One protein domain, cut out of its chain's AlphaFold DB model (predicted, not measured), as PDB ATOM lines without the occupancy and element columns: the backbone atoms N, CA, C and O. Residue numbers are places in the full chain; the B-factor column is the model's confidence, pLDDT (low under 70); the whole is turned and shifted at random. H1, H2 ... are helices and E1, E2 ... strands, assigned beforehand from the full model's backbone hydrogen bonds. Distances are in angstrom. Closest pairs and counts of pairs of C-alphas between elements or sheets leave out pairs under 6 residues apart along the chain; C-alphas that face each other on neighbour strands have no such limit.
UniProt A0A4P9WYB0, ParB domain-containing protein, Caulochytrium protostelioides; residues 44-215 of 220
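What this domain is: This is residues 44 to 215 of the 220 residues of the protein "ParB domain-containing protein" of Caulochytrium protostelioides (UniProt A0A4P9WYB0). What shape does this domain make? E3 and E4, at the middle, belong to a strongly twisted sheet of four strands, E1 E5 E3 E4, with H2 packed on it and H1 on H2. H3 packs on E4 and also on E6 of a second sheet, E6 E7 E8, whose strand E7 meets E4 directly, while the short strand pair E2 and E9 is followed by H5 near the start of E5. What is it built of? The 172 printed residues run E1 H1 E2 E3 E4 H2 E5 E6 H3 E7 E8 H4 E9 H5, five named helices and nine named strands, with under half of the residues in them; the class is mixed, helices and strands. The four-strand sheet is mixed, the other two antiparallel. How spread out is it? It is compact, with a radius of gyration of the C-alphas of 15.7 A and spans of 40 by 37 by 26 A.

How they stand to each other: How does the first sheet pair? E1, residues 56 to 60, is antiparallel to E5, residues 123 to 128, with N 58 and O 125 within hydrogen-bond range at 2.9 A. E5 is parallel to E3, residues 96 to 98, with N 97 and O 126 at 2.8 A. E3 and E4, residues 104 to 107, form a hairpin, with N 98 and O 104 at 2.9 A. Where are the longer helices? H1, residues 73 to 85, touches H2, residues 109 to 117, with residues 75 to 80 alone, closest at the C-alphas of Leu 76 and His 110, 5.8 A, at a steep tilt of 64 degrees. H2 is on the first sheet at a height of 6.4 A, over none of its strands. H3, residues 155 to 163, only grazes that sheet; its closest C-alpha to E4 is Val 159, 6.1 A from that of Val 104. How is the second sheet made? E7, residues 174 to 179, is antiparallel to E6, residues 142 to 146, with N 145 and O 175 at 2.8 A, and forms a hairpin with E8, residues 186 to 188, with N 178 and O 187 at 2.8 A. H3 and H4, residues 189 to 192, are on the same face of it, at heights of 11.6 A and 4.6 A. What remains? E2, residues 91 to 93, is antiparallel to E9, residues 195 to 197, with N 92 and O 196 at 2.9 A. H5, residues 198 to 202, only grazes the first sheet. Every O i to N i+4 pair is within hydrogen-bond range in H1, H2, H3 and H5; H4 is too short for one.

Where its parts are: Where do the elements begin and end? E1 begins at C-alpha 56, (89.553, 112.196, 117.264), and H5 ends at C-alpha 202, (99.507, 100.137, 128.780). Which are long? H1 measures 18.8 A, E7 16.2 A and E5 15.6 A.

The domain as a whole: How large is it? The two C-alphas farthest apart, those of Glu 85 and Thr 135, are 44.8 A apart, and the printed part has no cut. Which links are long, and where is confidence low? E1 to H1 and E5 to E6 are long links; pLDDT is under 70 at residues 44 to 55, 182 and 204 to 215.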
ATOM      1  N   VAL A  44     105.673 120.507 126.003       45.94
ATOM      2  CA  VAL A  44     104.222 120.699 126.051       45.94
ATOM      3  C   VAL A  44     103.916 122.069 125.439       45.94
ATOM      4  O   VAL A  44     104.355 123.091 125.959       45.94
ATOM      5  N   ILE A  45     103.219 122.112 124.300       44.34
ATOM      6  CA  ILE A  45     102.837 123.378 123.657       44.34
ATOM      7  C   ILE A  45     101.511 123.855 124.252       44.34
ATOM      8  O   ILE A  45     100.450 123.394 123.853       44.34
ATOM      9  N   THR A  46     101.574 124.793 125.193       45.34
ATOM     10  CA  THR A  46     100.415 125.527 125.722       45.34
ATOM     11  C   THR A  46     100.126 126.745 124.838       45.34
ATOM     12  O   THR A  46     100.425 127.873 125.228       45.34
ATOM     13  N   ASP A  47      99.646 126.532 123.611       43.53
ATOM     14  CA  ASP A  47      99.231 127.636 122.734       43.53
ATOM     15  C   ASP A  47      97.695 127.761 122.747       43.53
ATOM     16  O   ASP A  47      97.024 126.898 122.176       43.53
ATOM     17  N   PRO A  48      97.130 128.801 123.390       40.75
ATOM     18  CA  PRO A  48      95.682 128.983 123.502       40.75
ATOM     19  C   PRO A  48      94.999 129.341 122.169       40.75
ATOM     20  O   PRO A  48      93.774 129.372 122.059       40.75
ATOM     21  N   PHE A  49      95.776 129.600 121.112       40.78
ATOM     22  CA  PHE A  49      95.256 129.890 119.775       40.78
ATOM     23  C   PHE A  49      95.304 128.678 118.837       40.78
ATOM     24  O   PHE A  49      95.007 128.805 117.645       40.78
ATOM     25  N   PHE A  50      95.640 127.493 119.359       49.34
ATOM     26  CA  PHE A  50      95.724 126.272 118.571       49.34
ATOM     27  C   PHE A  50      94.337 125.731 118.204       49.34
ATOM     28  O   PHE A  50      93.761 124.911 118.910       49.34
ATOM     29  N   GLN A  51      93.789 126.168 117.071       49.62
ATOM     30  CA  GLN A  51      92.519 125.668 116.535       49.62
ATOM     31  C   GLN A  51      92.735 124.423 115.670       49.62
ATOM     32  O   GLN A  51      92.638 124.473 114.445       49.62
ATOM     33  N   PHE A  52      93.019 123.285 116.298       55.12
ATOM     34  CA  PHE A  52      92.871 122.001 115.614       55.12
ATOM     35  C   PHE A  52      91.418 121.514 115.760       55.12
ATOM     36  O   PHE A  52      90.853 121.667 116.845       55.12
ATOM     37  N   PRO A  53      90.761 120.919 114.743       56.31
ATOM     38  CA  PRO A  53      89.514 120.193 114.986       56.31
ATOM     39  C   PRO A  53      89.740 119.200 116.131       56.31
ATOM     40  O   PRO A  53      90.788 118.551 116.163       56.31
ATOM     41  N   ARG A  54      88.796 119.124 117.087       57.81
ATOM     42  CA  ARG A  54      88.929 118.294 118.300       57.81
ATOM     43  C   ARG A  54      89.536 116.939 117.924       57.81
ATOM     44  O   ARG A  54      88.889 116.205 117.171       57.81
ATOM     45  N   PRO A  55      90.757 116.615 118.383       65.19
ATOM     46  CA  PRO A  55      91.454 115.439 117.906       65.19
ATOM     47  C   PRO A  55      90.622 114.195 118.214       65.19
ATOM     48  O   PRO A  55      90.279 113.917 119.365       65.19
ATOM     49  N   SER A  56      90.269 113.462 117.158       82.00
ATOM     50  CA  SER A  56      89.553 112.196 117.264       82.00
ATOM     51  C   SER A  56      90.551 111.127 117.694       82.00
ATOM     52  O   SER A  56      91.251 110.551 116.863       82.00
ATOM     53  N   VAL A  57      90.687 110.904 119.002       86.38
ATOM     54  CA  VAL A  57      91.509 109.806 119.520       86.38
ATOM     55  C   VAL A  57      90.673 108.533 119.570       86.38
ATOM     56  O   VAL A  57      89.618 108.492 120.204       86.38
ATOM     57  N   ARG A  58      91.167 107.469 118.935       87.62
ATOM     58  CA  ARG A  58      90.519 106.157 118.907       87.62
ATOM     59  C   ARG A  58      91.474 105.064 119.363       87.62
ATOM     60  O   ARG A  58      92.663 105.099 119.062       87.62
ATOM     61  N   TRP A  59      90.931 104.058 120.042       90.38
ATOM     62  CA  TRP A  59      91.644 102.814 120.315       90.38
ATOM     63  C   TRP A  59      91.675 101.927 119.074       90.38
ATOM     64  O   TRP A  59      90.634 101.645 118.471       90.38
ATOM     65  N   VAL A  60      92.865 101.499 118.672       94.50
ATOM     66  CA  VAL A  60      93.087 100.734 117.440       94.50
ATOM     67  C   VAL A  60      93.975  99.532 117.710       94.50
ATOM     68  O   VAL A  60      94.882  99.629 118.528       94.50
ATOM     69  N   ASP A  61      93.748  98.417 117.011       95.75
ATOM     70  CA  ASP A  61      94.710  97.312 117.023       95.75
ATOM     71  C   ASP A  61      95.970  97.767 116.278       95.75
ATOM     72  O   ASP A  61      95.891  98.028 115.068       95.75
ATOM     73  N   PRO A  62      97.133  97.867 116.947       97.25
ATOM     74  CA  PRO A  62      98.355  98.329 116.303       97.25
ATOM     75  C   PRO A  62      98.796  97.427 115.142       97.25
ATOM     76  O   PRO A  62      99.469  97.902 114.232       97.25
ATOM     77  N   ARG A  63      98.390  96.149 115.125       97.38
ATOM     78  CA  ARG A  63      98.719  95.188 114.054       97.38
ATOM     79  C   ARG A  63      97.911  95.422 112.777       97.38
ATOM     80  O   ARG A  63      98.290  94.928 111.721       97.38
ATOM     81  N   SER A  64      96.811  96.169 112.869       97.44
ATOM     82  CA  SER A  64      95.965  96.530 111.725       97.44
ATOM     83  C   SER A  64      96.440  97.787 110.983       97.44
ATOM     84  O   SER A  64      95.884  98.134 109.939       97.44
ATOM     85  N   LEU A  65      97.438  98.494 111.527       98.12
ATOM     86  CA  LEU A  65      97.947  99.744 110.972       98.12
ATOM     87  C   LEU A  65      99.003  99.487 109.897       98.12
ATOM     88  O   LEU A  65      99.867  98.624 110.045       98.12
ATOM     89  N   ILE A  66      98.966 100.285 108.831       97.69
ATOM     90  CA  ILE A  66      99.922 100.199 107.726       97.69
ATOM     91  C   ILE A  66     101.043 101.228 107.937       97.69
ATOM     92  O   ILE A  66     100.759 102.428 107.968       97.69
ATOM     93  N   PRO A  67     102.315 100.810 108.055       96.50
ATOM     94  CA  PRO A  67     103.439 101.739 108.083       96.50
ATOM     95  C   PRO A  67     103.768 102.252 106.674       96.50
ATOM     96  O   PRO A  67     103.711 101.500 105.704       96.50
ATOM     97  N   HIS A  68     104.178 103.518 106.562       94.50
ATOM     98  CA  HIS A  68     104.798 104.060 105.339       94.50
ATOM     99  C   HIS A  68     106.305 104.324 105.471       94.50
ATOM    100  O   HIS A  68     106.936 104.724 104.495       94.50
ATOM    101  N   GLU A  69     106.879 104.075 106.650       91.69
ATOM    102  CA  GLU A  69     108.314 104.175 106.935       91.69
ATOM    103  C   GLU A  69     108.800 102.965 107.734       91.69
ATOM    104  O   GLU A  69     108.032 102.307 108.446       91.69
ATOM    105  N   HIS A  70     110.104 102.700 107.653       92.38
ATOM    106  CA  HIS A  70     110.758 101.684 108.465       92.38
ATOM    107  C   HIS A  70     111.111 102.208 109.860       92.38
ATOM    108  O   HIS A  70     111.564 103.339 110.045       92.38
ATOM    109  N   THR A  71     111.011 101.333 110.859       93.12
ATOM    110  CA  THR A  71     111.552 101.600 112.193       93.12
ATOM    111  C   THR A  71     113.023 101.202 112.277       93.12
ATOM    112  O   THR A  71     113.389 100.073 111.956       93.12
ATOM    113  N   SER A  72     113.863 102.089 112.807       92.69
ATOM    114  CA  SER A  72     115.225 101.753 113.249       92.69
ATOM    115  C   SER A  72     115.206 100.819 114.468       92.69
ATOM    116  O   SER A  72     114.576 101.142 115.479       92.69
ATOM    117  N   ARG A  73     115.923  99.686 114.396       92.88
ATOM    118  CA  ARG A  73     116.030  98.711 115.497       92.88
ATOM    119  C   ARG A  73     116.660  99.311 116.766       92.88
ATOM    120  O   ARG A  73     116.014  99.185 117.800       92.88
ATOM    121  N   PRO A  74     117.827  99.988 116.728       92.50
ATOM    122  CA  PRO A  74     118.393 100.631 117.921       92.50
ATOM    123  C   PRO A  74     117.419 101.581 118.623       92.50
ATOM    124  O   PRO A  74     117.247 101.514 119.835       92.50
ATOM    125  N   HIS A  75     116.715 102.411 117.849       90.19
ATOM    126  CA  HIS A  75     115.733 103.346 118.395       90.19
ATOM    127  C   HIS A  75     114.546 102.609 119.030       90.19
ATOM    128  O   HIS A  75     114.067 102.996 120.091       90.19
ATOM    129  N   LEU A  76     114.073 101.530 118.399       94.44
ATOM    130  CA  LEU A  76     112.987 100.719 118.939       94.44
ATOM    131  C   LEU A  76     113.375 100.042 120.264       94.44
ATOM    132  O   LEU A  76     112.561 100.025 121.182       94.44
ATOM    133  N   GLU A  77     114.599  99.522 120.388       93.56
ATOM    134  CA  GLU A  77     115.078  98.949 121.655       93.56
ATOM    135  C   GLU A  77     115.203 100.014 122.754       93.56
ATOM    136  O   GLU A  77     114.740  99.793 123.873       93.56
ATOM    137  N   ALA A  78     115.748 101.193 122.428       92.56
ATOM    138  CA  ALA A  78     115.826 102.311 123.368       92.56
ATOM    139  C   ALA A  78     114.433 102.741 123.855       92.56
ATOM    140  O   ALA A  78     114.215 102.900 125.055       92.56
ATOM    141  N   LEU A  79     113.465 102.849 122.936       94.00
ATOM    142  CA  LEU A  79     112.081 103.173 123.272       94.00
ATOM    143  C   LEU A  79     111.440 102.096 124.155       94.00
ATOM    144  O   LEU A  79     110.752 102.429 125.113       94.00
ATOM    145  N   LEU A  80     111.672 100.811 123.875       93.94
ATOM    146  CA  LEU A  80     111.161  99.720 124.709       93.94
ATOM    147  C   LEU A  80     111.733  99.759 126.128       93.94
ATOM    148  O   LEU A  80     110.982  99.533 127.075       93.94
ATOM    149  N   SER A  81     113.028 100.053 126.287       93.00
ATOM    150  CA  SER A  81     113.627 100.246 127.616       93.00
ATOM    151  C   SER A  81     112.984 101.433 128.328       93.00
ATOM    152  O   SER A  81     112.484 101.282 129.438       93.00
ATOM    153  N   HIS A  82     112.896 102.581 127.646       91.62
ATOM    154  CA  HIS A  82     112.292 103.793 128.195       91.62
ATOM    155  C   HIS A  82     110.847 103.554 128.662       91.62
ATOM    156  O   HIS A  82     110.504 103.896 129.787       91.62
ATOM    157  N   LEU A  83     110.005 102.907 127.845       91.19
ATOM    158  CA  LEU A  83     108.603 102.631 128.186       91.19
ATOM    159  C   LEU A  83     108.437 101.674 129.376       91.19
ATOM    160  O   LEU A  83     107.458 101.786 130.111       91.19
ATOM    161  N   ARG A  84     109.365 100.732 129.580       89.00
ATOM    162  CA  ARG A  84     109.324  99.801 130.723       89.00
ATOM    163  C   ARG A  84     109.642 100.479 132.048       89.00
ATOM    164  O   ARG A  84     109.141 100.051 133.079       89.00
ATOM    165  N   GLU A  85     110.473 101.510 132.010       90.88
ATOM    166  CA  GLU A  85     110.901 102.267 133.190       90.88
ATOM    167  C   GLU A  85     109.978 103.456 133.488       90.88
ATOM    168  O   GLU A  85     110.121 104.129 134.507       90.88
ATOM    169  N   LYS A  86     109.027 103.725 132.591       88.00
ATOM    170  CA  LYS A  86     108.169 104.899 132.640       88.00
ATOM    171  C   LYS A  86     107.089 104.781 133.713       88.00
ATOM    172  O   LYS A  86     106.439 103.740 133.832       88.00
ATOM    173  N   ALA A  87     106.841 105.862 134.456       90.62
ATOM    174  CA  ALA A  87     105.766 105.881 135.444       90.62
ATOM    175  C   ALA A  87     104.395 105.816 134.754       90.62
ATOM    176  O   ALA A  87     104.195 106.343 133.659       90.62
ATOM    177  N   THR A  88     103.410 105.198 135.408       88.69
ATOM    178  CA  THR A  88     102.043 105.074 134.868       88.69
ATOM    179  C   THR A  88     101.358 106.428 134.670       88.69
ATOM    180  O   THR A  88     100.466 106.550 133.831       88.69
ATOM    181  N   THR A  89     101.783 107.448 135.411       86.81
ATOM    182  CA  THR A  89     101.288 108.826 135.321       86.81
ATOM    183  C   THR A  89     101.950 109.643 134.217       86.81
ATOM    184  O   THR A  89     101.468 110.730 133.911       86.81
ATOM    185  N   ASP A  90     103.043 109.164 133.617       88.12
ATOM    186  CA  ASP A  90     103.749 109.938 132.601       88.12
ATOM    187  C   ASP A  90     102.963 109.987 131.297       88.12
ATOM    188  O   ASP A  90     102.438 108.982 130.825       88.12
ATOM    189  N   TYR A  91     102.959 111.145 130.652       87.25
ATOM    190  CA  TYR A  91     102.211 111.367 129.423       87.25
ATOM    191  C   TYR A  91     103.045 111.059 128.179       87.25
ATOM    192  O   TYR A  91     104.148 111.581 128.002       87.25
ATOM    193  N   LEU A  92     102.482 110.263 127.271       90.31
ATOM    194  CA  LEU A  92     103.099 109.910 125.994       90.31
ATOM    195  C   LEU A  92     102.270 110.431 124.819       90.31
ATOM    196  O   LEU A  92     101.044 110.306 124.855       90.31
ATOM    197  N   PRO A  93     102.905 110.972 123.763       92.12
ATOM    198  CA  PRO A  93     102.195 111.349 122.551       92.12
ATOM    199  C   PRO A  93     101.678 110.099 121.846       92.12
ATOM    200  O   PRO A  93     102.422 109.140 121.610       92.12
ATOM    201  N   VAL A  94     100.395 110.110 121.499       92.62
ATOM    202  CA  VAL A  94      99.778 109.017 120.743       92.62
ATOM    203  C   VAL A  94     100.360 108.945 119.318       92.62
ATOM    204  O   VAL A  94     100.991 109.893 118.857       92.62
ATOM    205  N   PRO A  95     100.257 107.832 118.579       96.38
ATOM    206  CA  PRO A  95     100.592 107.828 117.159       96.38
ATOM    207  C   PRO A  95      99.525 108.586 116.371       96.38
ATOM    208  O   PRO A  95      98.367 108.648 116.790       96.38
ATOM    209  N   VAL A  96      99.903 109.125 115.217       95.81
ATOM    210  CA  VAL A  96      98.970 109.799 114.307       95.81
ATOM    211  C   VAL A  96      98.679 108.874 113.143       95.81
ATOM    212  O   VAL A  96      99.602 108.346 112.523       95.81
ATOM    213  N   ILE A  97      97.402 108.665 112.843       96.75
ATOM    214  CA  ILE A  97      96.947 107.751 111.798       96.75
ATOM    215  C   ILE A  97      95.910 108.418 110.896       96.75
ATOM    216  O   ILE A  97      95.218 109.352 111.293       96.75
ATOM    217  N   THR A  98      95.752 107.897 109.685       95.88
ATOM    218  CA  THR A  98      94.684 108.343 108.788       95.88
ATOM    219  C   THR A  98      93.316 107.814 109.207       95.88
ATOM    220  O   THR A  98      93.169 106.639 109.567       95.88
ATOM    221  N   ALA A  99      92.296 108.655 109.050       93.12
ATOM    222  CA  ALA A  99      90.898 108.277 109.207       93.12
ATOM    223  C   ALA A  99      90.438 107.311 108.101       93.12
ATOM    224  O   ALA A  99      89.658 106.391 108.366       93.12
ATOM    225  N   SER A 100      90.936 107.465 106.865       94.19
ATOM    226  CA  SER A 100      90.582 106.541 105.786       94.19
ATOM    227  C   SER A 100      91.163 105.138 106.016       94.19
ATOM    228  O   SER A 100      92.232 104.964 106.614       94.19
ATOM    229  N   ARG A 101      90.444 104.111 105.540       94.75
ATOM    230  CA  ARG A 101      90.767 102.692 105.763       94.75
ATOM    231  C   ARG A 101      91.399 102.027 104.536       94.75
ATOM    232  O   ARG A 101      91.015 102.366 103.416       94.75
ATOM    233  N   PRO A 102      92.298 101.044 104.725       95.94
ATOM    234  CA  PRO A 102      92.988 100.703 105.980       95.94
ATOM    235  C   PRO A 102      93.871 101.862 106.476       95.94
ATOM    236  O   PRO A 102      94.439 102.594 105.661       95.94
ATOM    237  N   SER A 103      93.936 102.060 107.796       97.62
ATOM    238  CA  SER A 103      94.593 103.230 108.396       97.62
ATOM    239  C   SER A 103      96.111 103.162 108.234       97.62
ATOM    240  O   SER A 103      96.727 102.139 108.532       97.62
ATOM    241  N   VAL A 104      96.704 104.262 107.778       97.44
ATOM    242  CA  VAL A 104      98.153 104.420 107.614       97.44
ATOM    243  C   VAL A 104      98.702 105.229 108.783       97.44
ATOM    244  O   VAL A 104      98.076 106.200 109.207       97.44
ATOM    245  N   ILE A 105      99.857 104.827 109.306       97.38
ATOM    246  CA  ILE A 105     100.586 105.553 110.352       97.38
ATOM    247  C   ILE A 105     101.237 106.766 109.704       97.38
ATOM    248  O   ILE A 105     102.102 106.576 108.869       97.38
ATOM    249  N   LEU A 106     100.858 107.988 110.070       95.50
ATOM    250  CA  LEU A 106     101.541 109.202 109.612       95.50
ATOM    251  C   LEU A 106     102.714 109.561 110.526       95.50
ATOM    252  O   LEU A 106     103.775 109.942 110.047       95.50
ATOM    253  N   ASP A 107     102.551 109.399 111.837       95.44
ATOM    254  CA  ASP A 107     103.629 109.608 112.803       95.44
ATOM    255  C   ASP A 107     103.563 108.586 113.943       95.44
ATOM    256  O   ASP A 107     102.493 108.093 114.307       95.44
ATOM    257  N   GLY A 108     104.718 108.279 114.533       95.75
ATOM    258  CA  GLY A 108     104.827 107.361 115.664       95.75
ATOM    259  C   GLY A 108     105.036 105.889 115.296       95.75
ATOM    260  O   GLY A 108     104.652 105.020 116.077       95.75
ATOM    261  N   HIS A 109     105.678 105.574 114.164       96.56
ATOM    262  CA  HIS A 109     105.964 104.192 113.730       96.56
ATOM    263  C   HIS A 109     106.687 103.376 114.803       96.56
ATOM    264  O   HIS A 109     106.312 102.235 115.066       96.56
ATOM    265  N   HIS A 110     107.672 103.964 115.492       96.06
ATOM    266  CA  HIS A 110     108.352 103.309 116.615       96.06
ATOM    267  C   HIS A 110     107.423 103.044 117.799       96.06
ATOM    268  O   HIS A 110     107.531 101.985 118.407       96.06
ATOM    269  N   ARG A 111     106.489 103.954 118.107       96.62
ATOM    270  CA  ARG A 111     105.504 103.778 119.191       96.62
ATOM    271  C   ARG A 111     104.525 102.650 118.868       96.62
ATOM    272  O   ARG A 111     104.230 101.828 119.736       96.62
ATOM    273  N   VAL A 112     104.085 102.552 117.613       97.69
ATOM    274  CA  VAL A 112     103.257 101.432 117.140       97.69
ATOM    275  C   VAL A 112     104.036 100.117 117.219       97.69
ATOM    276  O   VAL A 112     103.561  99.161 117.830       97.69
ATOM    277  N   ALA A 113     105.262 100.071 116.689       97.75
ATOM    278  CA  ALA A 113     106.100  98.873 116.735       97.75
ATOM    279  C   ALA A 113     106.422  98.431 118.174       97.75
ATOM    280  O   ALA A 113     106.363  97.239 118.483       97.75
ATOM    281  N   ALA A 114     106.711  99.378 119.073       96.62
ATOM    282  CA  ALA A 114     106.941  99.103 120.489       96.62
ATOM    283  C   ALA A 114     105.688  98.520 121.147       96.62
ATOM    284  O   ALA A 114     105.779  97.525 121.859       96.62
ATOM    285  N   SER A 115     104.513  99.070 120.842       96.06
ATOM    286  CA  SER A 115     103.237  98.573 121.363       96.06
ATOM    287  C   SER A 115     102.950  97.131 120.936       96.06
ATOM    288  O   SER A 115     102.520  96.322 121.757       96.06
ATOM    289  N   ILE A 116     103.257  96.775 119.682       96.56
ATOM    290  CA  ILE A 116     103.155  95.389 119.194       96.56
ATOM    291  C   ILE A 116     104.094  94.473 119.989       96.56
ATOM    292  O   ILE A 116     103.673  93.407 120.437       96.56
ATOM    293  N   ARG A 117     105.351  94.891 120.203       96.06
ATOM    294  CA  ARG A 117     106.347  94.115 120.967       96.06
ATOM    295  C   ARG A 117     105.999  93.959 122.444       96.06
ATOM    296  O   ARG A 117     106.342  92.941 123.035       96.06
ATOM    297  N   LEU A 118     105.329  94.947 123.029       93.88
ATOM    298  CA  LEU A 118     104.807  94.890 124.395       93.88
ATOM    299  C   LEU A 118     103.523  94.052 124.502       93.88
ATOM    300  O   LEU A 118     103.010  93.872 125.601       93.88
ATOM    301  N   GLY A 119     103.005  93.528 123.387       93.69
ATOM    302  CA  GLY A 119     101.813  92.685 123.379       93.69
ATOM    303  C   GLY A 119     100.510  93.458 123.569       93.69
ATOM    304  O   GLY A 119      99.487  92.842 123.859       93.69
ATOM    305  N   LEU A 120     100.511  94.783 123.381       92.12
ATOM    306  CA  LEU A 120      99.311  95.590 123.576       92.12
ATOM    307  C   LEU A 120      98.238  95.205 122.534       92.12
ATOM    308  O   LEU A 120      98.540  95.104 121.336       92.12
ATOM    309  N   PRO A 121      96.990  94.936 122.959       91.44
ATOM    310  CA  PRO A 121      95.919  94.570 122.036       91.44
ATOM    311  C   PRO A 121      95.351  95.793 121.319       91.44
ATOM    312  O   PRO A 121      94.972  95.692 120.158       91.44
ATOM    313  N   LEU A 122      95.333  96.942 121.996       93.62
ATOM    314  CA  LEU A 122      94.896  98.223 121.464       93.62
ATOM    315  C   LEU A 122      95.908  99.308 121.837       93.62
ATOM    316  O   LEU A 122      96.669  99.167 122.788       93.62
ATOM    317  N   ILE A 123      95.918 100.397 121.077       94.62
ATOM    318  CA  ILE A 123      96.649 101.624 121.402       94.62
ATOM    319  C   ILE A 123      95.765 102.834 121.127       94.62
ATOM    320  O   ILE A 123      94.938 102.767 120.211       94.62
ATOM    321  N   PRO A 124      95.912 103.941 121.868       93.69
ATOM    322  CA  PRO A 124      95.267 105.173 121.474       93.69
ATOM    323  C   PRO A 124      96.012 105.735 120.263       93.69
ATOM    324  O   PRO A 124      97.240 105.730 120.228       93.69
ATOM    325  N   ALA A 125      95.278 106.219 119.272       94.38
ATOM    326  CA  ALA A 125      95.837 106.868 118.098       94.38
ATOM    327  C   ALA A 125      94.981 108.074 117.720       94.38
ATOM    328  O   ALA A 125      93.752 108.022 117.794       94.38
ATOM    329  N   TRP A 126      95.634 109.157 117.321       93.06
ATOM    330  CA  TRP A 126      94.974 110.349 116.816       93.06
ATOM    331  C   TRP A 126      94.639 110.162 115.334       93.06
ATOM    332  O   TRP A 126      95.534 110.002 114.507       93.06
ATOM    333  N   GLU A 127      93.350 110.170 115.001       91.56
ATOM    334  CA  GLU A 127      92.864 110.101 113.625       91.56
ATOM    335  C   GLU A 127      92.825 111.487 112.977       91.56
ATOM    336  O   GLU A 127      92.236 112.426 113.520       91.56
ATOM    337  N   VAL A 128      93.418 111.591 111.785       91.19
ATOM    338  CA  VAL A 128      93.385 112.792 110.939       91.19
ATOM    339  C   VAL A 128      92.730 112.499 109.591       91.19
ATOM    340  O   VAL A 128      92.885 111.406 109.037       91.19
ATOM    341  N   ASP A 129      91.995 113.472 109.054       90.00
ATOM    342  CA  ASP A 129      91.378 113.365 107.731       90.00
ATOM    343  C   ASP A 129      92.435 113.535 106.629       90.00
ATOM    344  O   ASP A 129      92.955 114.621 106.386       90.00
ATOM    345  N   ASP A 130      92.752 112.445 105.937       90.12
ATOM    346  CA  ASP A 130      93.707 112.413 104.829       90.12
ATOM    347  C   ASP A 130      93.082 112.759 103.463       90.12
ATOM    348  O   ASP A 130      93.725 112.629 102.414       90.12
ATOM    349  N   THR A 131      91.819 113.192 103.456       89.25
ATOM    350  CA  THR A 131      91.074 113.576 102.254       89.25
ATOM    351  C   THR A 131      90.865 115.081 102.112       89.25
ATOM    352  O   THR A 131      90.618 115.523 100.987       89.25
ATOM    353  N   GLU A 132      91.065 115.863 103.178       86.25
ATOM    354  CA  GLU A 132      90.895 117.326 103.199       86.25
ATOM    355  C   GLU A 132      91.693 118.025 102.081       86.25
ATOM    356  O   GLU A 132      91.189 118.892 101.365       86.25
ATOM    357  N   GLU A 133      92.924 117.574 101.828       88.38
ATOM    358  CA  GLU A 133      93.802 118.132 100.792       88.38
ATOM    359  C   GLU A 133      93.257 118.026  99.355       88.38
ATOM    360  O   GLU A 133      93.811 118.642  98.434       88.38
ATOM    361  N   LYS A 134      92.214 117.215  99.120       86.75
ATOM    362  CA  LYS A 134      91.565 117.115  97.804       86.75
ATOM    363  C   LYS A 134      90.832 118.402  97.441       86.75
ATOM    364  O   LYS A 134      90.832 118.769  96.271       86.75
ATOM    365  N   THR A 135      90.234 119.069  98.424       87.56
ATOM    366  CA  THR A 135      89.427 120.283  98.236       87.56
ATOM    367  C   THR A 135      90.097 121.519  98.831       87.56
ATOM    368  O   THR A 135      89.874 122.617  98.330       87.56
ATOM    369  N   ASN A 136      90.966 121.354  99.833       87.56
ATOM    370  CA  ASN A 136      91.639 122.444 100.538       87.56
ATOM    371  C   ASN A 136      93.156 122.203 100.646       87.56
ATOM    372  O   ASN A 136      93.711 121.976 101.719       87.56
ATOM    373  N   TRP A 137      93.859 122.240  99.509       88.25
ATOM    374  CA  TRP A 137      95.310 122.024  99.490       88.25
ATOM    375  C   TRP A 137      96.064 123.032 100.368       88.25
ATOM    376  O   TRP A 137      96.926 122.641 101.149       88.25
ATOM    377  N   SER A 138      95.773 124.327 100.270       86.31
ATOM    378  CA  SER A 138      96.548 125.350 100.987       86.31
ATOM    379  C   SER A 138      96.213 125.433 102.478       86.31
ATOM    380  O   SER A 138      97.112 125.710 103.267       86.31
ATOM    381  N   GLY A 139      94.959 125.170 102.855       84.25
ATOM    382  CA  GLY A 139      94.450 125.350 104.216       84.25
ATOM    383  C   GLY A 139      94.279 124.071 105.034       84.25
ATOM    384  O   GLY A 139      93.661 124.143 106.087       84.25
ATOM    385  N   THR A 140      94.775 122.922 104.566       87.81
ATOM    386  CA  THR A 140      94.757 121.675 105.351       87.81
ATOM    387  C   THR A 140      95.481 121.846 106.684       87.81
ATOM    388  O   THR A 140      96.548 122.470 106.758       87.81
ATOM    389  N   ALA A 141      94.930 121.240 107.733       87.50
ATOM    390  CA  ALA A 141      95.512 121.306 109.066       87.50
ATOM    391  C   ALA A 141      96.793 120.458 109.187       87.50
ATOM    392  O   ALA A 141      97.674 120.782 109.981       87.50
ATOM    393  N   ILE A 142      96.923 119.400 108.377       91.19
ATOM    394  CA  ILE A 142      98.108 118.534 108.308       91.19
ATOM    395  C   ILE A 142      98.796 118.693 106.960       91.19
ATOM    396  O   ILE A 142      98.148 118.629 105.916       91.19
ATOM    397  N   LYS A 143     100.122 118.834 106.979       94.31
ATOM    398  CA  LYS A 143     100.963 118.860 105.779       94.31
ATOM    399  C   LYS A 143     102.087 117.841 105.891       94.31
ATOM    400  O   LYS A 143     102.580 117.551 106.981       94.31
ATOM    401  N   VAL A 144     102.521 117.335 104.739       94.81
ATOM    402  CA  VAL A 144     103.636 116.388 104.641       94.81
ATOM    403  C   VAL A 144     104.688 116.943 103.709       94.81
ATOM    404  O   VAL A 144     104.378 117.433 102.624       94.81
ATOM    405  N   TYR A 145     105.936 116.833 104.131       95.50
ATOM    406  CA  TYR A 145     107.100 117.235 103.367       95.50
ATOM    407  C   TYR A 145     108.016 116.036 103.164       95.50
ATOM    408  O   TYR A 145     108.183 115.212 104.063       95.50
ATOM    409  N   SER A 146     108.609 115.939 101.983       93.31
ATOM    410  CA  SER A 146     109.743 115.056 101.736       93.31
ATOM    411  C   SER A 146     110.946 115.576 102.522       93.31
ATOM    412  O   SER A 146     111.193 116.784 102.545       93.31
ATOM    413  N   ARG A 147     111.680 114.694 103.205       91.69
ATOM    414  CA  ARG A 147     112.937 115.085 103.863       91.69
ATOM    415  C   ARG A 147     114.104 115.193 102.887       91.69
ATOM    416  O   ARG A 147     115.059 115.889 103.209       91.69
ATOM    417  N   ASP A 148     114.004 114.561 101.722       90.06
ATOM    418  CA  ASP A 148     115.088 114.526 100.738       90.06
ATOM    419  C   ASP A 148     115.277 115.884 100.054       90.06
ATOM    420  O   ASP A 148     116.402 116.342  99.868       90.06
ATOM    421  N   ASP A 149     114.175 116.551  99.705       92.62
ATOM    422  CA  ASP A 149     114.178 117.803  98.936       92.62
ATOM    423  C   ASP A 149     113.348 118.928  99.579       92.62
ATOM    424  O   ASP A 149     113.251 120.026  99.035       92.62
ATOM    425  N   GLY A 150     112.724 118.673 100.734       94.31
ATOM    426  CA  GLY A 150     111.864 119.638 101.419       94.31
ATOM    427  C   GLY A 150     110.539 119.915 100.701       94.31
ATOM    428  O   GLY A 150     109.773 120.768 101.152       94.31
ATOM    429  N   SER A 151     110.244 119.222  99.597       94.94
ATOM    430  CA  SER A 151     109.051 119.481  98.797       94.94
ATOM    431  C   SER A 151     107.783 119.054  99.533       94.94
ATOM    432  O   SER A 151     107.738 118.036 100.232       94.94
ATOM    433  N   ARG A 152     106.711 119.838  99.378       95.00
ATOM    434  CA  ARG A 152     105.408 119.483  99.939       95.00
ATOM    435  C   ARG A 152     104.773 118.355  99.128       95.00
ATOM    436  O   ARG A 152     104.628 118.447  97.911       95.00
ATOM    437  N   MET A 153     104.309 117.324  99.823       94.00
ATOM    438  CA  MET A 153     103.638 116.165  99.250       94.00
ATOM    439  C   MET A 153     102.178 116.100  99.682       94.00
ATOM    440  O   MET A 153     101.812 116.539 100.768       94.00
ATOM    441  N   ARG A 154     101.344 115.497  98.830       92.94
ATOM    442  CA  ARG A 154      99.983 115.119  99.218       92.94
ATOM    443  C   ARG A 154     100.028 113.960 100.207       92.94
ATOM    444  O   ARG A 154     100.629 112.933  99.887       92.94
ATOM    445  N   ILE A 155      99.308 114.065 101.322       93.69
ATOM    446  CA  ILE A 155      99.076 112.961 102.266       93.69
ATOM    447  C   ILE A 155      98.548 111.751 101.491       93.69
ATOM    448  O   ILE A 155      99.083 110.653 101.589       93.69
ATOM    449  N   SER A 156      97.575 111.969 100.601       92.50
ATOM    450  CA  SER A 156      97.006 110.905  99.763       92.50
ATOM    451  C   SER A 156      98.016 110.193  98.846       92.50
ATOM    452  O   SER A 156      97.751 109.063  98.432       92.50
ATOM    453  N   LYS A 157      99.163 110.809  98.517       92.75
ATOM    454  CA  LYS A 157     100.268 110.140  97.805       92.75
ATOM    455  C   LYS A 157     100.983 109.170  98.747       92.75
ATOM    456  O   LYS A 157     101.106 108.001  98.402       92.75
ATOM    457  N   VAL A 158     101.364 109.637  99.938       93.44
ATOM    458  CA  VAL A 158     102.029 108.831 100.979       93.44
ATOM    459  C   VAL A 158     101.162 107.637 101.381       93.44
ATOM    460  O   VAL A 158     101.608 106.494 101.337       93.44
ATOM    461  N   VAL A 159      99.884 107.890 101.666       94.50
ATOM    462  CA  VAL A 159      98.896 106.874 102.055       94.50
ATOM    463  C   VAL A 159      98.705 105.820 100.969       94.50
ATOM    464  O   VAL A 159      98.625 104.626 101.257       94.50
ATOM    465  N   ARG A 160      98.638 106.243  99.702       94.50
ATOM    466  CA  ARG A 160      98.496 105.321  98.571       94.50
ATOM    467  C   ARG A 160      99.726 104.437  98.414       94.50
ATOM    468  O   ARG A 160      99.548 103.233  98.263       94.50
ATOM    469  N   SER A 161     100.931 105.006  98.477       93.50
ATOM    470  CA  SER A 161     102.175 104.229  98.429       93.50
ATOM    471  C   SER A 161     102.225 103.205  99.565       93.50
ATOM    472  O   SER A 161     102.393 102.015  99.306       93.50
ATOM    473  N   ALA A 162     101.937 103.627 100.800       94.88
ATOM    474  CA  ALA A 162     101.911 102.743 101.964       94.88
ATOM    475  C   ALA A 162     100.970 101.543 101.764       94.88
ATOM    476  O   ALA A 162     101.357 100.391 101.948       94.88
ATOM    477  N   ARG A 163      99.739 101.795 101.295       95.00
ATOM    478  CA  ARG A 163      98.738 100.748 101.011       95.00
ATOM    479  C   ARG A 163      99.137  99.800  99.884       95.00
ATOM    480  O   ARG A 163      98.669  98.669  99.853       95.00
ATOM    481  N   GLN A 164      99.980 100.252  98.963       95.38
ATOM    482  CA  GLN A 164     100.540  99.424  97.894       95.38
ATOM    483  C   GLN A 164     101.753  98.601  98.359       95.38
ATOM    484  O   GLN A 164     102.377  97.938  97.536       95.38
ATOM    485  N   GLY A 165     102.109  98.652  99.649       91.69
ATOM    486  CA  GLY A 165     103.304  98.001 100.190       91.69
ATOM    487  C   GLY A 165     104.606  98.711  99.811       91.69
ATOM    488  O   GLY A 165     105.686  98.158  99.995       91.69
ATOM    489  N   ARG A 166     104.510  99.931  99.276       88.06
ATOM    490  CA  ARG A 166     105.648 100.758  98.885       88.06
ATOM    491  C   ARG A 166     106.098 101.600 100.069       88.06
ATOM    492  O   ARG A 166     105.586 102.698 100.302       88.06
ATOM    493  N   VAL A 167     107.038 101.060 100.838       76.56
ATOM    494  CA  VAL A 167     107.715 101.755 101.945       76.56
ATOM    495  C   VAL A 167     108.907 102.535 101.375       76.56
ATOM    496  O   VAL A 167     110.060 102.325 101.736       76.56
ATOM    497  N   ASP A 168     108.623 103.409 100.409       72.81
ATOM    498  CA  ASP A 168     109.643 104.024  99.545       72.81
ATOM    499  C   ASP A 168     110.411 105.166 100.236       72.81
ATOM    500  O   ASP A 168     111.376 105.686  99.687       72.81
ATOM    501  N   TYR A 169     109.995 105.567 101.441       72.88
ATOM    502  CA  TYR A 169     110.547 106.720 102.160       72.88
ATOM    503  C   TYR A 169     111.644 106.348 103.172       72.88
ATOM    504  O   TYR A 169     112.088 107.189 103.947       72.88
ATOM    505  N   GLY A 170     112.096 105.091 103.218       77.50
ATOM    506  CA  GLY A 170     113.184 104.686 104.115       77.50
ATOM    507  C   GLY A 170     112.864 104.896 105.605       77.50
ATOM    508  O   GLY A 170     111.769 104.577 106.071       77.50
ATOM    509  N   ILE A 171     113.843 105.389 106.371       74.38
ATOM    510  CA  ILE A 171     113.701 105.723 107.798       74.38
ATOM    511  C   ILE A 171     113.580 107.244 107.917       74.38
ATOM    512  O   ILE A 171     114.546 107.945 107.617       74.38
ATOM    513  N   LYS A 172     112.438 107.752 108.404       80.31
ATOM    514  CA  LYS A 172     112.174 109.196 108.554       80.31
ATOM    515  C   LYS A 172     112.239 109.994 107.240       80.31
ATOM    516  O   LYS A 172     112.564 111.176 107.285       80.31
ATOM    517  N   GLY A 173     111.938 109.407 106.079       85.31
ATOM    518  CA  GLY A 173     111.980 110.134 104.797       85.31
ATOM    519  C   GLY A 173     110.868 111.164 104.615       85.31
ATOM    520  O   GLY A 173     110.899 111.948 103.666       85.31
ATOM    521  N   THR A 174     109.897 111.218 105.527       92.00
ATOM    522  CA  THR A 174     108.859 112.246 105.528       92.00
ATOM    523  C   THR A 174     108.864 113.069 106.817       92.00
ATOM    524  O   THR A 174     109.272 112.632 107.897       92.00
ATOM    525  N   ARG A 175     108.449 114.331 106.707       93.69
ATOM    526  CA  ARG A 175     108.235 115.250 107.827       93.69
ATOM    527  C   ARG A 175     106.773 115.666 107.822       93.69
ATOM    528  O   ARG A 175     106.326 116.333 106.892       93.69
ATOM    529  N   HIS A 176     106.050 115.292 108.868       93.88
ATOM    530  CA  HIS A 176     104.645 115.641 109.037       93.88
ATOM    531  C   HIS A 176     104.508 116.791 110.020       93.88
ATOM    532  O   HIS A 176     105.110 116.775 111.098       93.88
ATOM    533  N   VAL A 177     103.702 117.778 109.654       94.00
ATOM    534  CA  VAL A 177     103.464 118.959 110.478       94.00
ATOM    535  C   VAL A 177     101.976 119.258 110.581       94.00
ATOM    536  O   VAL A 177     101.208 118.980 109.661       94.00
ATOM    537  N   ALA A 178     101.599 119.859 111.700       91.00
ATOM    538  CA  ALA A 178     100.333 120.532 111.904       91.00
ATOM    539  C   ALA A 178     100.491 122.037 111.674       91.00
ATOM    540  O   ALA A 178     101.523 122.615 112.019       91.00
ATOM    541  N   VAL A 179      99.452 122.673 111.142       89.31
ATOM    542  CA  VAL A 179      99.311 124.132 111.092       89.31
ATOM    543  C   VAL A 179      98.601 124.591 112.369       89.31
ATOM    544  O   VAL A 179      97.538 124.074 112.698       89.31
ATOM    545  N   VAL A 180      99.217 125.511 113.118       80.38
ATOM    546  CA  VAL A 180      98.933 125.732 114.551       80.38
ATOM    547  C   VAL A 180      98.328 127.102 114.865       80.38
ATOM    548  O   VAL A 180      97.927 127.357 115.991       80.38
ATOM    549  N   SER A 181      98.227 128.002 113.896       71.62
ATOM    550  CA  SER A 181      97.702 129.348 114.129       71.62
ATOM    551  C   SER A 181      97.053 129.915 112.873       71.62
ATOM    552  O   SER A 181      97.295 129.428 111.764       71.62
ATOM    553  N   SER A 182      96.283 130.993 113.037       67.50
ATOM    554  CA  SER A 182      95.813 131.829 111.922       67.50
ATOM    555  C   SER A 182      96.966 132.385 111.077       67.50
ATOM    556  O   SER A 182      96.793 132.632 109.888       67.50
ATOM    557  N   GLU A 183      98.157 132.522 111.665       75.62
ATOM    558  CA  GLU A 183      99.391 132.943 110.988       75.62
ATOM    559  C   GLU A 183     100.059 131.815 110.180       75.62
ATOM    560  O   GLU A 183     101.080 132.032 109.531       75.62
ATOM    561  N   GLY A 184      99.511 130.596 110.210       82.50
ATOM    562  CA  GLY A 184     100.008 129.480 109.412       82.50
ATOM    563  C   GLY A 184     101.286 128.834 109.950       82.50
ATOM    564  O   GLY A 184     101.992 128.175 109.183       82.50
ATOM    565  N   ARG A 185     101.605 128.994 111.247       89.06
ATOM    566  CA  ARG A 185     102.803 128.381 111.845       89.06
ATOM    567  C   ARG A 185     102.732 126.861 111.743       89.06
ATOM    568  O   ARG A 185     101.743 126.262 112.149       89.06
ATOM    569  N   GLU A 186     103.804 126.234 111.267       92.50
ATOM    570  CA  GLU A 186     103.905 124.777 111.150       92.50
ATOM    571  C   GLU A 186     104.718 124.184 112.304       92.50
ATOM    572  O   GLU A 186     105.827 124.638 112.586       92.50
ATOM    573  N   LEU A 187     104.193 123.148 112.958       90.69
ATOM    574  CA  LEU A 187     104.889 122.403 114.009       90.69
ATOM    575  C   LEU A 187     104.852 120.911 113.712       90.69
ATOM    576  O   LEU A 187     103.852 120.404 113.219       90.69
ATOM    577  N   GLU A 188     105.936 120.199 114.015       91.38
ATOM    578  CA  GLU A 188     105.972 118.745 113.839       91.38
ATOM    579  C   GLU A 188     104.840 118.068 114.616       91.38
ATOM    580  O   GLU A 188     104.541 118.459 115.749       91.38
ATOM    581  N   LEU A 189     104.231 117.044 114.008       90.56
ATOM    582  CA  LEU A 189     103.082 116.356 114.596       90.56
ATOM    583  C   LEU A 189     103.358 115.867 116.016       90.56
ATOM    584  O   LEU A 189     102.531 116.074 116.902       90.56
ATOM    585  N   GLU A 190     104.541 115.307 116.258       86.19
ATOM    586  CA  GLU A 190     104.976 114.826 117.574       86.19
ATOM    587  C   GLU A 190     104.844 115.889 118.684       86.19
ATOM    588  O   GLU A 190     104.587 115.547 119.836       86.19
ATOM    589  N   ARG A 191     104.952 117.184 118.351       86.12
ATOM    590  CA  ARG A 191     104.864 118.288 119.322       86.12
ATOM    591  C   ARG A 191     103.438 118.714 119.661       86.12
ATOM    592  O   ARG A 191     103.233 119.341 120.697       86.12
ATOM    593  N   VAL A 192     102.481 118.422 118.787       86.31
ATOM    594  CA  VAL A 192     101.075 118.842 118.930       86.31
ATOM    595  C   VAL A 192     100.117 117.674 119.163       86.31
ATOM    596  O   VAL A 192      98.925 117.872 119.374       86.31
ATOM    597  N   THR A 193     100.625 116.446 119.091       88.25
ATOM    598  CA  THR A 193      99.810 115.241 119.219       88.25
ATOM    599  C   THR A 193      99.289 115.102 120.649       88.25
ATOM    600  O   THR A 193     100.070 115.304 121.588       88.25
ATOM    601  N   PRO A 194      98.004 114.731 120.847       87.94
ATOM    602  CA  PRO A 194      97.470 114.496 122.179       87.94
ATOM    603  C   PRO A 194      98.336 113.531 122.976       87.94
ATOM    604  O   PRO A 194      98.880 112.561 122.433       87.94
ATOM    605  N   ARG A 195      98.436 113.784 124.277       89.19
ATOM    606  CA  ARG A 195      99.208 112.934 125.174       89.19
ATOM    607  C   ARG A 195      98.292 112.231 126.160       89.19
ATOM    608  O   ARG A 195      97.341 112.817 126.670       89.19
ATOM    609  N   ILE A 196      98.588 110.963 126.419       86.00
ATOM    610  CA  ILE A 196      97.797 110.100 127.303       86.00
ATOM    611  C   ILE A 196      98.726 109.487 128.352       86.00
ATOM    612  O   ILE A 196      99.863 109.148 128.001       86.00
ATOM    613  N   PRO A 197      98.278 109.333 129.615       89.31
ATOM    614  CA  PRO A 197      99.067 108.658 130.635       89.31
ATOM    615  C   PRO A 197      99.474 107.257 130.178       89.31
ATOM    616  O   PRO A 197      98.654 106.482 129.676       89.31
ATOM    617  N   TRP A 198     100.735 106.898 130.380       91.00
ATOM    618  CA  TRP A 198     101.275 105.614 129.963       91.00
ATOM    619  C   TRP A 198     100.532 104.451 130.614       91.00
ATOM    620  O   TRP A 198     100.250 103.467 129.945       91.00
ATOM    621  N   GLY A 199     100.115 104.581 131.874       88.12
ATOM    622  CA  GLY A 199      99.311 103.569 132.559       88.12
ATOM    623  C   GLY A 199      97.972 103.311 131.870       88.12
ATOM    624  O   GLY A 199      97.541 102.165 131.768       88.12
ATOM    625  N   VAL A 200      97.340 104.352 131.325       86.62
ATOM    626  CA  VAL A 200      96.100 104.236 130.542       86.62
ATOM    627  C   VAL A 200      96.369 103.548 129.202       86.62
ATOM    628  O   VAL A 200      95.645 102.636 128.817       86.62
ATOM    629  N   TRP A 201      97.444 103.930 128.510       88.19
ATOM    630  CA  TRP A 201      97.865 103.278 127.267       88.19
ATOM    631  C   TRP A 201      98.197 101.795 127.490       88.19
ATOM    632  O   TRP A 201      97.676 100.929 126.787       88.19
ATOM    633  N   ALA A 202      99.022 101.481 128.485       87.38
ATOM    634  CA  ALA A 202      99.507 100.137 128.780       87.38
ATOM    635  C   ALA A 202      98.411  99.198 129.312       87.38
ATOM    636  O   ALA A 202      98.493  97.989 129.108       87.38
ATOM    637  N   SER A 203      97.367  99.731 129.957       82.06
ATOM    638  CA  SER A 203      96.248  98.945 130.511       82.06
ATOM    639  C   SER A 203      95.140  98.613 129.505       82.06
ATOM    640  O   SER A 203      94.179  97.920 129.843       82.06
ATOM    641  N   SER A 204      95.271  99.047 128.251       66.62
ATOM    642  CA  SER A 204      94.241  98.965 127.201       66.62
ATOM    643  C   SER A 204      93.849  97.561 126.710       66.62
ATOM    644  O   SER A 204      93.136  97.416 125.718       66.62
ATOM    645  N   GLY A 205      94.210  96.516 127.453       52.31
ATOM    646  CA  GLY A 205      93.647  95.173 127.322       52.31
ATOM    647  C   GLY A 205      92.282  94.952 127.979       52.31
ATOM    648  O   GLY A 205      91.735  93.866 127.821       52.31
ATOM    649  N   ALA A 206      91.704  95.944 128.671       49.97
ATOM    650  CA  ALA A 206      90.437  95.788 129.404       49.97
ATOM    651  C   ALA A 206      89.185  96.406 128.731       49.97
ATOM    652  O   ALA A 206      88.121  96.442 129.344       49.97
ATOM    653  N   GLY A 207      89.267  96.894 127.486       45.47
ATOM    654  CA  GLY A 207      88.076  97.288 126.705       45.47
ATOM    655  C   GLY A 207      87.352  98.580 127.134       45.47
ATOM    656  O   GLY A 207      86.205  98.790 126.744       45.47
ATOM    657  N   GLY A 208      87.988  99.462 127.911       47.12
ATOM    658  CA  GLY A 208      87.396 100.736 128.339       47.12
ATOM    659  C   GLY A 208      87.450 101.836 127.268       47.12
ATOM    660  O   GLY A 208      88.500 102.114 126.691       47.12
ATOM    661  N   ARG A 209      86.320 102.515 127.026       48.72
ATOM    662  CA  ARG A 209      86.256 103.778 126.266       48.72
ATOM    663  C   ARG A 209      86.938 104.873 127.100       48.72
ATOM    664  O   ARG A 209      86.652 104.978 128.288       48.72
ATOM    665  N   LEU A 210      87.839 105.664 126.506       52.28
ATOM    666  CA  LEU A 210      88.481 106.767 127.233       52.28
ATOM    667  C   LEU A 210      87.450 107.833 127.582       52.28
ATOM    668  O   LEU A 210      86.785 108.361 126.690       52.28
ATOM    669  N   ASP A 211      87.351 108.156 128.867       54.16
ATOM    670  CA  ASP A 211      86.755 109.412 129.305       54.16
ATOM    671  C   ASP A 211      87.664 110.573 128.866       54.16
ATOM    672  O   ASP A 211      88.891 110.476 128.952       54.16
ATOM    673  N   ALA A 212      87.063 111.660 128.382       54.44
ATOM    674  CA  ALA A 212      87.768 112.849 127.911       54.44
ATOM    675  C   ALA A 212      88.659 113.471 129.002       54.44
ATOM    676  O   ALA A 212      89.659 114.101 128.675       54.44
ATOM    677  N   SER A 213      88.344 113.231 130.281       51.91
ATOM    678  CA  SER A 213      89.152 113.625 131.443       51.91
ATOM    679  C   SER A 213      90.559 113.004 131.479       51.91
ATOM    680  O   SER A 213      91.465 113.582 132.072       51.91
ATOM    681  N   ASN A 214      90.769 111.855 130.821       50.16
ATOM    682  CA  ASN A 214      92.059 111.147 130.783       50.16
ATOM    683  C   ASN A 214      92.933 111.533 129.585       50.16
ATOM    684  O   ASN A 214      94.063 111.053 129.452       50.16
ATOM    685  N   ILE A 215      92.406 112.354 128.678       55.53
ATOM    686  CA  ILE A 215      93.155 112.869 127.544       55.53
ATOM    687  C   ILE A 215      93.654 114.240 127.960       55.53
ATOM    688  O   ILE A 215      92.862 115.170 128.111       55.53
TER     689      ILE A 215